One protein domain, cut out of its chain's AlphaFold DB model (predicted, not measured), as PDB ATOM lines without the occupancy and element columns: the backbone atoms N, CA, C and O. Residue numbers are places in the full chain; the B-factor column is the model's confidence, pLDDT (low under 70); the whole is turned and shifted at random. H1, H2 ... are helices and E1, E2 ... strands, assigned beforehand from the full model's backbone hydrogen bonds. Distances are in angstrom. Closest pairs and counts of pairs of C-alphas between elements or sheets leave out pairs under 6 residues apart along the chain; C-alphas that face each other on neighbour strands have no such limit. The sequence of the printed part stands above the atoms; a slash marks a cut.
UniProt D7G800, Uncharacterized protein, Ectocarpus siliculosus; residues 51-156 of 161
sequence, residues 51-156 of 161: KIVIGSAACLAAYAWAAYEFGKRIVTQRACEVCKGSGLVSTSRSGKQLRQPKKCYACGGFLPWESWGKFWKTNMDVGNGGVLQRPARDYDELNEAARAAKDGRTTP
ATOM      1  N   LYS A  51     155.077 170.080 182.932       86.62
ATOM      2  CA  LYS A  51     154.003 171.044 182.631       86.62
ATOM      3  C   LYS A  51     153.986 172.186 183.648       86.62
ATOM      4  O   LYS A  51     153.787 173.340 183.268       86.62
ATOM      5  N   ILE A  52     154.239 171.887 184.925       88.06
ATOM      6  CA  ILE A  52     154.341 172.890 185.996       88.06
ATOM      7  C   ILE A  52     155.559 173.788 185.768       88.06
ATOM      8  O   ILE A  52     155.447 175.009 185.895       88.06
ATOM      9  N   VAL A  53     156.704 173.212 185.400       91.75
ATOM     10  CA  VAL A  53     157.928 173.969 185.106       91.75
ATOM     11  C   VAL A  53     157.716 174.895 183.909       91.75
ATOM     12  O   VAL A  53     158.009 176.087 184.010       91.75
ATOM     13  N   ILE A  54     157.144 174.390 182.811       92.00
ATOM     14  CA  ILE A  54     156.865 175.182 181.604       92.00
ATOM     15  C   ILE A  54     155.858 176.301 181.907       92.00
ATOM     16  O   ILE A  54     156.103 177.458 181.559       92.00
ATOM     17  N   GLY A  55     154.758 175.991 182.601       92.00
ATOM     18  CA  GLY A  55     153.758 176.988 182.993       92.00
ATOM     19  C   GLY A  55     154.335 178.072 183.908       92.00
ATOM     20  O   GLY A  55     154.103 179.263 183.698       92.00
ATOM     21  N   SER A  56     155.162 177.681 184.879       93.88
ATOM     22  CA  SER A  56     155.839 178.621 185.780       93.88
ATOM     23  C   SER A  56     156.828 179.514 185.030       93.88
ATOM     24  O   SER A  56     156.860 180.726 185.254       93.88
ATOM     25  N   ALA A  57     157.604 178.945 184.103       95.19
ATOM     26  CA  ALA A  57     158.549 179.689 183.279       95.19
ATOM     27  C   ALA A  57     157.843 180.725 182.392       95.19
ATOM     28  O   ALA A  57     158.299 181.866 182.308       95.19
ATOM     29  N   ALA A  58     156.700 180.372 181.795       95.19
ATOM     30  CA  ALA A  58     155.899 181.299 180.999       95.19
ATOM     31  C   ALA A  58     155.406 182.499 181.833       95.19
ATOM     32  O   ALA A  58     155.545 183.651 181.412       95.19
ATOM     33  N   CYS A  59     154.909 182.252 183.048       94.25
ATOM     34  CA  CYS A  59     154.494 183.308 183.975       94.25
ATOM     35  C   CYS A  59     155.660 184.220 184.384       94.25
ATOM     36  O   CYS A  59     155.527 185.447 184.379       94.25
ATOM     37  N   LEU A  60     156.817 183.637 184.709       97.12
ATOM     38  CA  LEU A  60     158.010 184.399 185.080       97.12
ATOM     39  C   LEU A  60     158.533 185.249 183.921       97.12
ATOM     40  O   LEU A  60     158.916 186.394 184.144       97.12
ATOM     41  N   ALA A  61     158.514 184.729 182.693       96.44
ATOM     42  CA  ALA A  61     158.930 185.478 181.513       96.44
ATOM     43  C   ALA A  61     158.044 186.713 181.289       96.44
ATOM     44  O   ALA A  61     158.558 187.822 181.124       96.44
ATOM     45  N   ALA A  62     156.718 186.549 181.363       92.50
ATOM     46  CA  ALA A  62     155.781 187.665 181.256       92.50
ATOM     47  C   ALA A  62     156.003 188.707 182.368       92.50
ATOM     48  O   ALA A  62     156.030 189.913 182.104       92.50
ATOM     49  N   TYR A  63     156.228 188.253 183.604       95.25
ATOM     50  CA  TYR A  63     156.507 189.133 184.734       95.25
ATOM     51  C   TYR A  63     157.831 189.890 184.576       95.25
ATOM     52  O   TYR A  63     157.879 191.100 184.788       95.25
ATOM     53  N   ALA A  64     158.900 189.207 184.160       96.50
ATOM     54  CA  ALA A  64     160.207 189.813 183.930       96.50
ATOM     55  C   ALA A  64     160.145 190.876 182.827       96.50
ATOM     56  O   ALA A  64     160.700 191.965 182.985       96.50
ATOM     57  N   TRP A  65     159.416 190.601 181.743       96.19
ATOM     58  CA  TRP A  65     159.205 191.567 180.668       96.19
ATOM     59  C   TRP A  65     158.462 192.813 181.157       96.19
ATOM     60  O   TRP A  65     158.901 193.943 180.926       96.19
ATOM     61  N   ALA A  66     157.368 192.620 181.899       89.81
ATOM     62  CA  ALA A  66     156.620 193.721 182.493       89.81
ATOM     63  C   ALA A  66     157.487 194.531 183.470       89.81
ATOM     64  O   ALA A  66     157.492 195.760 183.412       89.81
ATOM     65  N   ALA A  67     158.270 193.860 184.318       90.62
ATOM     66  CA  ALA A  67     159.189 194.498 185.252       90.62
ATOM     67  C   ALA A  67     160.284 195.302 184.533       90.62
ATOM     68  O   ALA A  67     160.636 196.385 184.994       90.62
ATOM     69  N   TYR A  68     160.782 194.828 183.390       93.94
ATOM     70  CA  TYR A  68     161.759 195.548 182.574       93.94
ATOM     71  C   TYR A  68     161.173 196.824 181.949       93.94
ATOM     72  O   TYR A  68     161.747 197.910 182.085       93.94
ATOM     73  N   GLU A  69     160.004 196.732 181.309       90.88
ATOM     74  CA  GLU A  69     159.307 197.898 180.746       90.88
ATOM     75  C   GLU A  69     158.936 198.919 181.825       90.88
ATOM     76  O   GLU A  69     159.100 200.132 181.649       90.88
ATOM     77  N   PHE A  70     158.498 198.422 182.978       86.69
ATOM     78  CA  PHE A  70     158.176 199.243 184.130       86.69
ATOM     79  C   PHE A  70     159.418 199.895 184.749       86.69
ATOM     80  O   PHE A  70     159.419 201.089 185.054       86.69
ATOM     81  N   GLY A  71     160.511 199.141 184.863       88.94
ATOM     82  CA  GLY A  71     161.796 199.595 185.387       88.94
ATOM     83  C   GLY A  71     162.364 200.770 184.598       88.94
ATOM     84  O   GLY A  71     162.788 201.759 185.196       88.94
ATOM     85  N   LYS A  72     162.276 200.736 183.260       87.94
ATOM     86  CA  LYS A  72     162.674 201.870 182.405       87.94
ATOM     87  C   LYS A  72     161.942 203.161 182.783       87.94
ATOM     88  O   LYS A  72     162.559 204.222 182.853       87.94
ATOM     89  N   ARG A  73     160.642 203.081 183.089       85.81
ATOM     90  CA  ARG A  73     159.848 204.244 183.527       85.81
ATOM     91  C   ARG A  73     160.274 204.744 184.905       85.81
ATOM     92  O   ARG A  73     160.367 205.955 185.098       85.81
ATOM     93  N   ILE A  74     160.581 203.834 185.829       87.88
ATOM     94  CA  ILE A  74     161.059 204.188 187.172       87.88
ATOM     95  C   ILE A  74     162.388 204.946 187.099       87.88
ATOM     96  O   ILE A  74     162.544 205.955 187.786       87.88
ATOM     97  N   VAL A  75     163.332 204.493 186.267       89.81
ATOM     98  CA  VAL A  75     164.649 205.140 186.129       89.81
ATOM     99  C   VAL A  75     164.505 206.563 185.592       89.81
ATOM    100  O   VAL A  75     165.011 207.493 186.218       89.81
ATOM    101  N   THR A  76     163.755 206.762 184.501       89.19
ATOM    102  CA  THR A  76     163.502 208.109 183.961       89.19
ATOM    103  C   THR A  76     162.822 209.004 184.991       89.19
ATOM    104  O   THR A  76     163.234 210.139 185.198       89.19
ATOM    105  N   GLN A  77     161.803 208.498 185.685       88.06
ATOM    106  CA  GLN A  77     161.101 209.289 186.684       88.06
ATOM    107  C   GLN A  77     162.009 209.686 187.851       88.06
ATOM    108  O   GLN A  77     161.978 210.843 188.255       88.06
ATOM    109  N   ARG A  78     162.839 208.768 188.365       88.62
ATOM    110  CA  ARG A  78     163.803 209.050 189.441       88.62
ATOM    111  C   ARG A  78     164.872 210.064 189.042       88.62
ATOM    112  O   ARG A  78     165.321 210.812 189.902       88.62
ATOM    113  N   ALA A  79     165.249 210.097 187.768       89.81
ATOM    114  CA  ALA A  79     166.195 211.067 187.225       89.81
ATOM    115  C   ALA A  79     165.562 212.439 186.913       89.81
ATOM    116  O   ALA A  79     166.284 213.390 186.630       89.81
ATOM    117  N   CYS A  80     164.231 212.554 186.939       90.00
ATOM    118  CA  CYS A  80     163.529 213.784 186.593       90.00
ATOM    119  C   CYS A  80     163.676 214.838 187.695       90.00
ATOM    120  O   CYS A  80     163.243 214.636 188.832       90.00
ATOM    121  N   GLU A  81     164.210 216.000 187.337       90.12
ATOM    122  CA  GLU A  81     164.493 217.109 188.255       90.12
ATOM    123  C   GLU A  81     163.274 218.005 188.462       90.12
ATOM    124  O   GLU A  81     163.108 218.588 189.532       90.12
ATOM    125  N   VAL A  82     162.368 218.050 187.477       88.38
ATOM    126  CA  VAL A  82     161.106 218.804 187.555       88.38
ATOM    127  C   VAL A  82     160.245 218.317 188.724       88.38
ATOM    128  O   VAL A  82     159.687 219.115 189.475       88.38
ATOM    129  N   CYS A  83     160.134 216.996 188.886       87.88
ATOM    130  CA  CYS A  83     159.382 216.373 189.981       87.88
ATOM    131  C   CYS A  83     160.271 215.783 191.084       87.88
ATOM    132  O   CYS A  83     159.751 215.304 192.088       87.88
ATOM    133  N   LYS A  84     161.601 215.799 190.920       87.69
ATOM    134  CA  LYS A  84     162.574 215.242 191.877       87.69
ATOM    135  C   LYS A  84     162.306 213.771 192.226       87.69
ATOM    136  O   LYS A  84     162.389 213.370 193.384       87.69
ATOM    137  N   GLY A  85     161.909 212.970 191.239       86.56
ATOM    138  CA  GLY A  85     161.600 211.552 191.443       86.56
ATOM    139  C   GLY A  85     160.178 211.227 191.904       86.56
ATOM    140  O   GLY A  85     159.775 210.063 191.824       86.56
ATOM    141  N   SER A  86     159.383 212.216 192.324       85.25
ATOM    142  CA  SER A  86     158.005 211.982 192.771       85.25
ATOM    143  C   SER A  86     157.023 211.794 191.615       85.25
ATOM    144  O   SER A  86     155.887 211.443 191.832       85.25
ATOM    145  N   GLY A  87     157.349 212.101 190.361       85.25
ATOM    146  CA  GLY A  87     156.366 212.023 189.264       85.25
ATOM    147  C   GLY A  87     155.086 212.859 189.449       85.25
ATOM    148  O   GLY A  87     154.189 212.772 188.610       85.25
ATOM    149  N   LEU A  88     154.998 213.682 190.497       85.62
ATOM    150  CA  LEU A  88     153.872 214.541 190.820       85.62
ATOM    151  C   LEU A  88     154.379 215.963 191.015       85.62
ATOM    152  O   LEU A  88     155.368 216.211 191.701       85.62
ATOM    153  N   VAL A  89     153.680 216.913 190.411       85.31
ATOM    154  CA  VAL A  89     154.000 218.333 190.492       85.31
ATOM    155  C   VAL A  89     152.830 219.081 191.117       85.31
ATOM    156  O   VAL A  89     151.672 218.907 190.736       85.31
ATOM    157  N   SER A  90     153.133 219.930 192.095       83.62
ATOM    158  CA  SER A  90     152.183 220.880 192.685       83.62
ATOM    159  C   SER A  90     152.144 222.205 191.925       83.62
ATOM    160  O   SER A  90     151.438 223.120 192.330       83.62
ATOM    161  N   THR A  91     152.904 222.325 190.838       82.25
ATOM    162  CA  THR A  91     153.037 223.548 190.046       82.25
ATOM    163  C   THR A  91     152.859 223.203 188.572       82.25
ATOM    164  O   THR A  91     153.361 222.179 188.103       82.25
ATOM    165  N   SER A  92     152.117 224.029 187.833       79.19
ATOM    166  CA  SER A  92     151.963 223.877 186.385       79.19
ATOM    167  C   SER A  92     153.265 224.203 185.650       79.19
ATOM    168  O   SER A  92     154.154 224.858 186.192       79.19
ATOM    169  N   ARG A  93     153.344 223.838 184.363       75.88
ATOM    170  CA  ARG A  93     154.423 224.280 183.459       75.88
ATOM    171  C   ARG A  93     154.576 225.809 183.418       75.88
ATOM    172  O   ARG A  93     155.671 226.315 183.250       75.88
ATOM    173  N   SER A  94     153.481 226.538 183.626       76.31
ATOM    174  CA  SER A  94     153.428 228.004 183.682       76.31
ATOM    175  C   SER A  94     153.705 228.605 185.070       76.31
ATOM    176  O   SER A  94     153.448 229.785 185.279       76.31
ATOM    177  N   GLY A  95     154.172 227.814 186.043       77.06
ATOM    178  CA  GLY A  95     154.542 228.311 187.374       77.06
ATOM    179  C   GLY A  95     153.368 228.551 188.333       77.06
ATOM    180  O   GLY A  95     153.579 228.984 189.464       77.06
ATOM    181  N   LYS A  96     152.124 228.250 187.935       79.69
ATOM    182  CA  LYS A  96     150.957 228.401 188.817       79.69
ATOM    183  C   LYS A  96     150.902 227.254 189.819       79.69
ATOM    184  O   LYS A  96     150.983 226.091 189.419       79.69
ATOM    185  N   GLN A  97     150.696 227.564 191.098       81.69
ATOM    186  CA  GLN A  97     150.414 226.531 192.090       81.69
ATOM    187  C   GLN A  97     149.088 225.835 191.772       81.69
ATOM    188  O   GLN A  97     148.063 226.464 191.507       81.69
ATOM    189  N   LEU A  98     149.129 224.512 191.785       78.81
ATOM    190  CA  LEU A  98     147.999 223.638 191.550       78.81
ATOM    191  C   LEU A  98     147.368 223.284 192.892       78.81
ATOM    192  O   LEU A  98     148.049 222.890 193.836       78.81
ATOM    193  N   ARG A  99     146.037 223.370 192.957       77.25
ATOM    194  CA  ARG A  99     145.260 222.997 194.148       77.25
ATOM    195  C   ARG A  99     145.414 221.517 194.518       77.25
ATOM    196  O   ARG A  99     145.205 221.157 195.671       77.25
ATOM    197  N   GLN A 100     145.731 220.668 193.543       77.06
ATOM    198  CA  GLN A 100     145.977 219.237 193.710       77.06
ATOM    199  C   GLN A 100     147.250 218.846 192.948       77.06
ATOM    200  O   GLN A 100     147.503 219.411 191.878       77.06
ATOM    201  N   PRO A 101     148.048 217.896 193.467       78.00
ATOM    202  CA  PRO A 101     149.227 217.406 192.771       78.00
ATOM    203  C   PRO A 101     148.815 216.706 191.476       78.00
ATOM    204  O   PRO A 101     147.968 215.809 191.478       78.00
ATOM    205  N   LYS A 102     149.430 217.117 190.367       81.31
ATOM    206  CA  LYS A 102     149.186 216.533 189.051       81.31
ATOM    207  C   LYS A 102     150.344 215.668 188.589       81.31
ATOM    208  O   LYS A 102     151.460 215.840 189.074       81.31
ATOM    209  N   LYS A 103     150.105 214.765 187.636       83.25
ATOM    210  CA  LYS A 103     151.191 214.025 186.974       83.25
ATOM    211  C   LYS A 103     152.213 215.000 186.395       83.25
ATOM    212  O   LYS A 103     151.857 216.033 185.827       83.25
ATOM    213  N   CYS A 104     153.490 214.675 186.565       85.94
ATOM    214  CA  CYS A 104     154.571 215.480 186.025       85.94
ATOM    215  C   CYS A 104     154.444 215.573 184.501       85.94
ATOM    216  O   CYS A 104     154.401 214.556 183.812       85.94
ATOM    217  N   TYR A 105     154.430 216.799 183.982       85.06
ATOM    218  CA  TYR A 105     154.341 217.059 182.546       85.06
ATOM    219  C   TYR A 105     155.618 216.677 181.785       85.06
ATOM    220  O   TYR A 105     155.545 216.482 180.581       85.06
ATOM    221  N   ALA A 106     156.765 216.558 182.465       87.25
ATOM    222  CA  ALA A 106     158.035 216.180 181.846       87.25
ATOM    223  C   ALA A 106     158.195 214.654 181.759       87.25
ATOM    224  O   ALA A 106     158.353 214.103 180.676       87.25
ATOM    225  N   CYS A 107     158.125 213.940 182.888       87.25
ATOM    226  CA  CYS A 107     158.351 212.487 182.912       87.25
ATOM    227  C   CYS A 107     157.072 211.640 182.784       87.25
ATOM    228  O   CYS A 107     157.156 210.415 182.790       87.25
ATOM    229  N   GLY A 108     155.890 212.261 182.736       80.88
ATOM    230  CA  GLY A 108     154.593 211.587 182.587       80.88
ATOM    231  C   GLY A 108     153.968 211.071 183.888       80.88
ATOM    232  O   GLY A 108     152.760 210.859 183.922       80.88
ATOM    233  N   GLY A 109     154.756 210.933 184.960       78.00
ATOM    234  CA  GLY A 109     154.295 210.656 186.324       78.00
ATOM    235  C   GLY A 109     153.547 209.332 186.495       78.00
ATOM    236  O   GLY A 109     152.359 209.227 186.191       78.00
ATOM    237  N   PHE A 110     154.206 208.322 187.060       67.50
ATOM    238  CA  PHE A 110     153.577 207.039 187.350       67.50
ATOM    239  C   PHE A 110     153.925 206.616 188.770       67.50
ATOM    240  O   PHE A 110     155.058 206.245 189.029       67.50
ATOM    241  N   LEU A 111     152.984 206.697 189.714       67.00
ATOM    242  CA  LEU A 111     153.308 206.424 191.114       67.00
ATOM    243  C   LEU A 111     152.300 205.557 191.867       67.00
ATOM    244  O   LEU A 111     151.470 206.089 192.601       67.00
ATOM    245  N   PRO A 112     152.442 204.228 191.818       59.22
ATOM    246  CA  PRO A 112     151.955 203.374 192.893       59.22
ATOM    247  C   PRO A 112     152.883 203.394 194.126       59.22
ATOM    248  O   PRO A 112     152.400 203.193 195.236       59.22
ATOM    249  N   TRP A 113     154.192 203.674 193.974       68.00
ATOM    250  CA  TRP A 113     155.173 203.457 195.057       68.00
ATOM    251  C   TRP A 113     155.230 204.536 196.145       68.00
ATOM    252  O   TRP A 113     155.668 204.240 197.250       68.00
ATOM    253  N   GLU A 114     154.791 205.770 195.887       72.94
ATOM    254  CA  GLU A 114     154.676 206.776 196.960       72.94
ATOM    255  C   GLU A 114     153.385 206.583 197.768       72.94
ATOM    256  O   GLU A 114     153.363 206.822 198.972       72.94
ATOM    257  N   SER A 115     152.293 206.165 197.114       77.94
ATOM    258  CA  SER A 115     151.031 205.798 197.760       77.94
ATOM    259  C   SER A 115     150.029 205.270 196.734       77.94
ATOM    260  O   SER A 115     149.662 205.983 195.797       77.94
ATOM    261  N   TRP A 116     149.464 204.089 196.992       80.38
ATOM    262  CA  TRP A 116     148.300 203.577 196.259       80.38
ATOM    263  C   TRP A 116     147.105 204.539 196.304       80.38
ATOM    264  O   TRP A 116     146.391 204.706 195.322       80.38
ATOM    265  N   GLY A 117     146.912 205.242 197.422       80.12
ATOM    266  CA  GLY A 117     145.870 206.260 197.545       80.12
ATOM    267  C   GLY A 117     146.110 207.468 196.632       80.12
ATOM    268  O   GLY A 117     145.168 207.957 196.012       80.12
ATOM    269  N   LYS A 118     147.360 207.942 196.512       75.75
ATOM    270  CA  LYS A 118     147.716 209.023 195.574       75.75
ATOM    271  C   LYS A 118     147.550 208.568 194.132       75.75
ATOM    272  O   LYS A 118     147.017 209.338 193.339       75.75
ATOM    273  N   PHE A 119     147.931 207.331 193.814       75.75
ATOM    274  CA  PHE A 119     147.752 206.736 192.492       75.75
ATOM    275  C   PHE A 119     146.291 206.777 192.038       75.75
ATOM    276  O   PHE A 119     145.992 207.326 190.978       75.75
ATOM    277  N   TRP A 120     145.368 206.254 192.851       77.44
ATOM    278  CA  TRP A 120     143.952 206.225 192.485       77.44
ATOM    279  C   TRP A 120     143.357 207.628 192.397       77.44
ATOM    280  O   TRP A 120     142.727 207.958 191.397       77.44
ATOM    281  N   LYS A 121     143.645 208.495 193.376       74.94
ATOM    282  CA  LYS A 121     143.164 209.886 193.373       74.94
ATOM    283  C   LYS A 121     143.646 210.665 192.153       74.94
ATOM    284  O   LYS A 121     142.872 211.408 191.570       74.94
ATOM    285  N   THR A 122     144.904 210.493 191.749       71.94
ATOM    286  CA  THR A 122     145.452 211.226 190.601       71.94
ATOM    287  C   THR A 122     145.020 210.660 189.253       71.94
ATOM    288  O   THR A 122     144.877 211.430 188.315       71.94
ATOM    289  N   ASN A 123     144.764 209.356 189.126       71.25
ATOM    290  CA  ASN A 123     144.271 208.782 187.868       71.25
ATOM    291  C   ASN A 123     142.756 208.949 187.667       71.25
ATOM    292  O   ASN A 123     142.309 208.970 186.525       71.25
ATOM    293  N   MET A 124     141.974 209.064 188.745       70.31
ATOM    294  CA  MET A 124     140.514 209.231 188.677       70.31
ATOM    295  C   MET A 124     140.065 210.698 188.578       70.31
ATOM    296  O   MET A 124     138.894 210.952 188.309       70.31
ATOM    297  N   ASP A 125     140.970 211.661 188.778       70.31
ATOM    298  CA  ASP A 125     140.650 213.084 188.655       70.31
ATOM    299  C   ASP A 125     140.644 213.503 187.174       70.31
ATOM    300  O   ASP A 125     141.660 213.429 186.468       70.31
ATOM    301  N   VAL A 126     139.474 213.920 186.682       56.94
ATOM    302  CA  VAL A 126     139.254 214.278 185.276       56.94
ATOM    303  C   VAL A 126     140.134 215.486 184.931       56.94
ATOM    304  O   VAL A 126     139.940 216.587 185.440       56.94
ATOM    305  N   GLY A 127     141.137 215.279 184.071       63.03
ATOM    306  CA  GLY A 127     142.123 216.304 183.699       63.03
ATOM    307  C   GLY A 127     143.503 216.167 184.359       63.03
ATOM    308  O   GLY A 127     144.336 217.068 184.213       63.03
ATOM    309  N   ASN A 128     143.770 215.057 185.059       64.94
ATOM    310  CA  ASN A 128     145.074 214.725 185.650       64.94
ATOM    311  C   ASN A 128     145.831 213.582 184.930       64.94
ATOM    312  O   ASN A 128     146.721 212.924 185.473       64.94
ATOM    313  N   GLY A 129     145.505 213.362 183.660       55.22
ATOM    314  CA  GLY A 129     146.274 212.486 182.787       55.22
ATOM    315  C   GLY A 129     145.399 211.858 181.722       55.22
ATOM    316  O   GLY A 129     144.642 210.939 182.010       55.22
ATOM    317  N   GLY A 130     145.555 212.325 180.482       59.78
ATOM    318  CA  GLY A 130     145.267 211.487 179.321       59.78
ATOM    319  C   GLY A 130     146.217 210.283 179.270       59.78
ATOM    320  O   GLY A 130     146.984 210.051 180.210       59.78
ATOM    321  N   VAL A 131     146.163 209.526 178.167       57.50
ATOM    322  CA  VAL A 131     147.005 208.341 177.894       57.50
ATOM    323  C   VAL A 131     148.410 208.524 178.464       57.50
ATOM    324  O   VAL A 131     149.011 209.573 178.219       57.50
ATOM    325  N   LEU A 132     148.887 207.516 179.217       59.38
ATOM    326  CA  LEU A 132     150.212 207.462 179.845       59.38
ATOM    327  C   LEU A 132     151.242 208.129 178.940       59.38
ATOM    328  O   LEU A 132     151.656 207.567 177.924       59.38
ATOM    329  N   GLN A 133     151.587 209.367 179.284       61.34
ATOM    330  CA  GLN A 133     152.473 210.156 178.459       61.34
ATOM    331  C   GLN A 133     153.832 209.464 178.527       61.34
ATOM    332  O   GLN A 133     154.369 209.206 179.609       61.34
ATOM    333  N   ARG A 134     154.392 209.146 177.358       69.44
ATOM    334  CA  ARG A 134     155.844 208.984 177.254       69.44
ATOM    335  C   ARG A 134     156.495 210.253 177.840       69.44
ATOM    336  O   ARG A 134     155.825 211.287 177.888       69.44
ATOM    337  N   PRO A 135     157.763 210.194 178.283       78.56
ATOM    338  CA  PRO A 135     158.506 211.409 178.586       78.56
ATOM    339  C   PRO A 135     158.270 212.434 177.478       78.56
ATOM    340  O   PRO A 135     158.194 212.060 176.301       78.56
ATOM    341  N   ALA A 136     158.061 213.682 177.876       82.31
ATOM    342  CA  ALA A 136     157.799 214.756 176.942       82.31
ATOM    343  C   ALA A 136     158.930 214.821 175.906       82.31
ATOM    344  O   ALA A 136     160.067 214.443 176.191       82.31
ATOM    345  N   ARG A 137     158.623 215.258 174.682       83.38
ATOM    346  CA  ARG A 137     159.630 215.311 173.606       83.38
ATOM    347  C   ARG A 137     160.821 216.205 173.986       83.38
ATOM    348  O   ARG A 137     161.933 215.947 173.561       83.38
ATOM    349  N   ASP A 138     160.547 217.204 174.811       86.19
ATOM    350  CA  ASP A 138     161.420 218.219 175.401       86.19
ATOM    351  C   ASP A 138     161.896 217.851 176.827       86.19
ATOM    352  O   ASP A 138     162.169 218.721 177.649       86.19
ATOM    353  N   TYR A 139     161.964 216.559 177.173       86.69
ATOM    354  CA  TYR A 139     162.308 216.101 178.529       86.69
ATOM    355  C   TYR A 139     163.659 216.627 179.043       86.69
ATOM    356  O   TYR A 139     163.744 217.049 180.201       86.69
ATOM    357  N   ASP A 140     164.695 216.601 178.203       88.44
ATOM    358  CA  ASP A 140     166.048 217.001 178.597       88.44
ATOM    359  C   ASP A 140     166.126 218.511 178.851       88.44
ATOM    360  O   ASP A 140     166.561 218.924 179.923       88.44
ATOM    361  N   GLU A 141     165.563 219.323 177.952       89.06
ATOM    362  CA  GLU A 141     165.462 220.781 178.103       89.06
ATOM    363  C   GLU A 141     164.723 221.174 179.393       89.06
ATOM    364  O   GLU A 141     165.170 222.033 180.154       89.06
ATOM    365  N   LEU A 142     163.604 220.504 179.693       87.56
ATOM    366  CA  LEU A 142     162.831 220.756 180.912       87.56
ATOM    367  C   LEU A 142     163.614 220.402 182.183       87.56
ATOM    368  O   LEU A 142     163.488 221.086 183.202       87.56
ATOM    369  N   ASN A 143     164.413 219.336 182.143       87.88
ATOM    370  CA  ASN A 143     165.261 218.957 183.265       87.88
ATOM    371  C   ASN A 143     166.447 219.900 183.433       87.88
ATOM    372  O   ASN A 143     166.773 220.241 184.567       87.88
ATOM    373  N   GLU A 144     167.077 220.336 182.348       89.56
ATOM    374  CA  GLU A 144     168.158 221.319 182.390       89.56
ATOM    375  C   GLU A 144     167.666 222.657 182.940       89.56
ATOM    376  O   GLU A 144     168.281 223.197 183.860       89.56
ATOM    377  N   ALA A 145     166.508 223.141 182.487       86.94
ATOM    378  CA  ALA A 145     165.878 224.340 183.032       86.94
ATOM    379  C   ALA A 145     165.564 224.192 184.532       86.94
ATOM    380  O   ALA A 145     165.811 225.106 185.320       86.94
ATOM    381  N   ALA A 146     165.068 223.025 184.960       85.94
ATOM    382  CA  ALA A 146     164.818 222.745 186.373       85.94
ATOM    383  C   ALA A 146     166.112 222.679 187.206       85.94
ATOM    384  O   ALA A 146     166.130 223.162 188.341       85.94
ATOM    385  N   ARG A 147     167.198 222.123 186.651       86.44
ATOM    386  CA  ARG A 147     168.536 222.121 187.272       86.44
ATOM    387  C   ARG A 147     169.071 223.536 187.415       86.44
ATOM    388  O   ARG A 147     169.456 223.932 188.506       86.44
ATOM    389  N   ALA A 148     169.005 224.325 186.352       85.19
ATOM    390  CA  ALA A 148     169.476 225.701 186.347       85.19
ATOM    391  C   ALA A 148     168.701 226.579 187.349       85.19
ATOM    392  O   ALA A 148     169.308 227.310 188.132       85.19
ATOM    393  N   ALA A 149     167.372 226.420 187.419       83.06
ATOM    394  CA  ALA A 149     166.534 227.085 188.417       83.06
ATOM    395  C   ALA A 149     166.886 226.679 189.860       83.06
ATOM    396  O   ALA A 149     166.859 227.515 190.763       83.06
ATOM    397  N   LYS A 150     167.234 225.406 190.090       80.06
ATOM    398  CA  LYS A 150     167.695 224.906 191.395       80.06
ATOM    399  C   LYS A 150     169.063 225.478 191.778       80.06
ATOM    400  O   LYS A 150     169.266 225.805 192.944       80.06
ATOM    401  N   ASP A 151     169.956 225.632 190.806       81.38
ATOM    402  CA  ASP A 151     171.318 226.141 190.991       81.38
ATOM    403  C   ASP A 151     171.391 227.684 190.995       81.38
ATOM    404  O   ASP A 151     172.476 228.257 191.086       81.38
ATOM    405  N   GLY A 152     170.248 228.378 190.891       68.88
ATOM    406  CA  GLY A 152     170.170 229.844 190.881       68.88
ATOM    407  C   GLY A 152     170.713 230.496 189.604       68.88
ATOM    408  O   GLY A 152     170.925 231.707 189.572       68.88
ATOM    409  N   ARG A 153     170.941 229.710 188.547       60.09
ATOM    410  CA  ARG A 153     171.420 230.173 187.244       60.09
ATOM    411  C   ARG A 153     170.206 230.297 186.324       60.09
ATOM    412  O   ARG A 153     169.698 229.297 185.838       60.09
ATOM    413  N   THR A 154     169.700 231.501 186.084       55.34
ATOM    414  CA  THR A 154     168.728 231.715 185.000       55.34
ATOM    415  C   THR A 154     169.391 231.342 183.676       55.34
ATOM    416  O   THR A 154     170.415 231.927 183.320       55.34
ATOM    417  N   THR A 155     168.857 230.341 182.973       52.38
ATOM    418  CA  THR A 155     169.294 230.003 181.612       52.38
ATOM    419  C   THR A 155     169.048 231.194 180.688       52.38
ATOM    420  O   THR A 155     167.995 231.828 180.815       52.38
ATOM    421  N   PRO A 156     169.962 231.498 179.750       45.47
ATOM    422  CA  PRO A 156     169.659 232.427 178.675       45.47
ATOM    423  C   PRO A 156     168.498 231.831 177.877       45.47
ATOM    424  O   PRO A 156     168.537 230.657 177.512       45.47
TER     425      PRO A 156
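What this domain is: This is residues 51 to 156 of the 161 residues of an uncharacterized protein of Ectocarpus siliculosus (UniProt D7G800). A long helix, H1, sticks out with residues 51 to 69 as a free arm from a small body rich in loops, which holds the hairpin E1 E2 and two short helices, H2 near E2 and H3 apart. The printed part has 106 residues with three named helices and two strands, in the order H1 E1 E2 H2 H3; it is mostly helix, with an antiparallel sheet. It is loose, with radius of gyration of the C-alphas 17.0 A, spanning 62 by 29 by 21 A.

How they stand to each other: Start at H1, residues 51 to 79, which touches no helix; 24 of 25 O i to N i+4 pairs are within hydrogen-bond range. Next comes the hairpin of E1, residues 88 to 91, and E2, residues 97 to 103, where N 89 and O 102 are within range at 2.8 A. The closest C-alphas of E2 and H2, residues 116 to 124, are Lys 102 and Thr 122, 6.7 A apart. H3, residues 139 to 150, is apart from both strands; every such pair is within range in H2 and H3.

Where its parts are: Find C-alpha 51 at (154.003, 171.044, 182.631); H1 runs 42.1 A. H3 ends at C-alpha 150, (167.695, 224.906, 191.395).

The domain as a whole: The printed part has no cut; links E2 to H2 and H2 to H3 are long. pLDDT is under 70 at residues 110 to 113, 126 to 134 and 152 to 156.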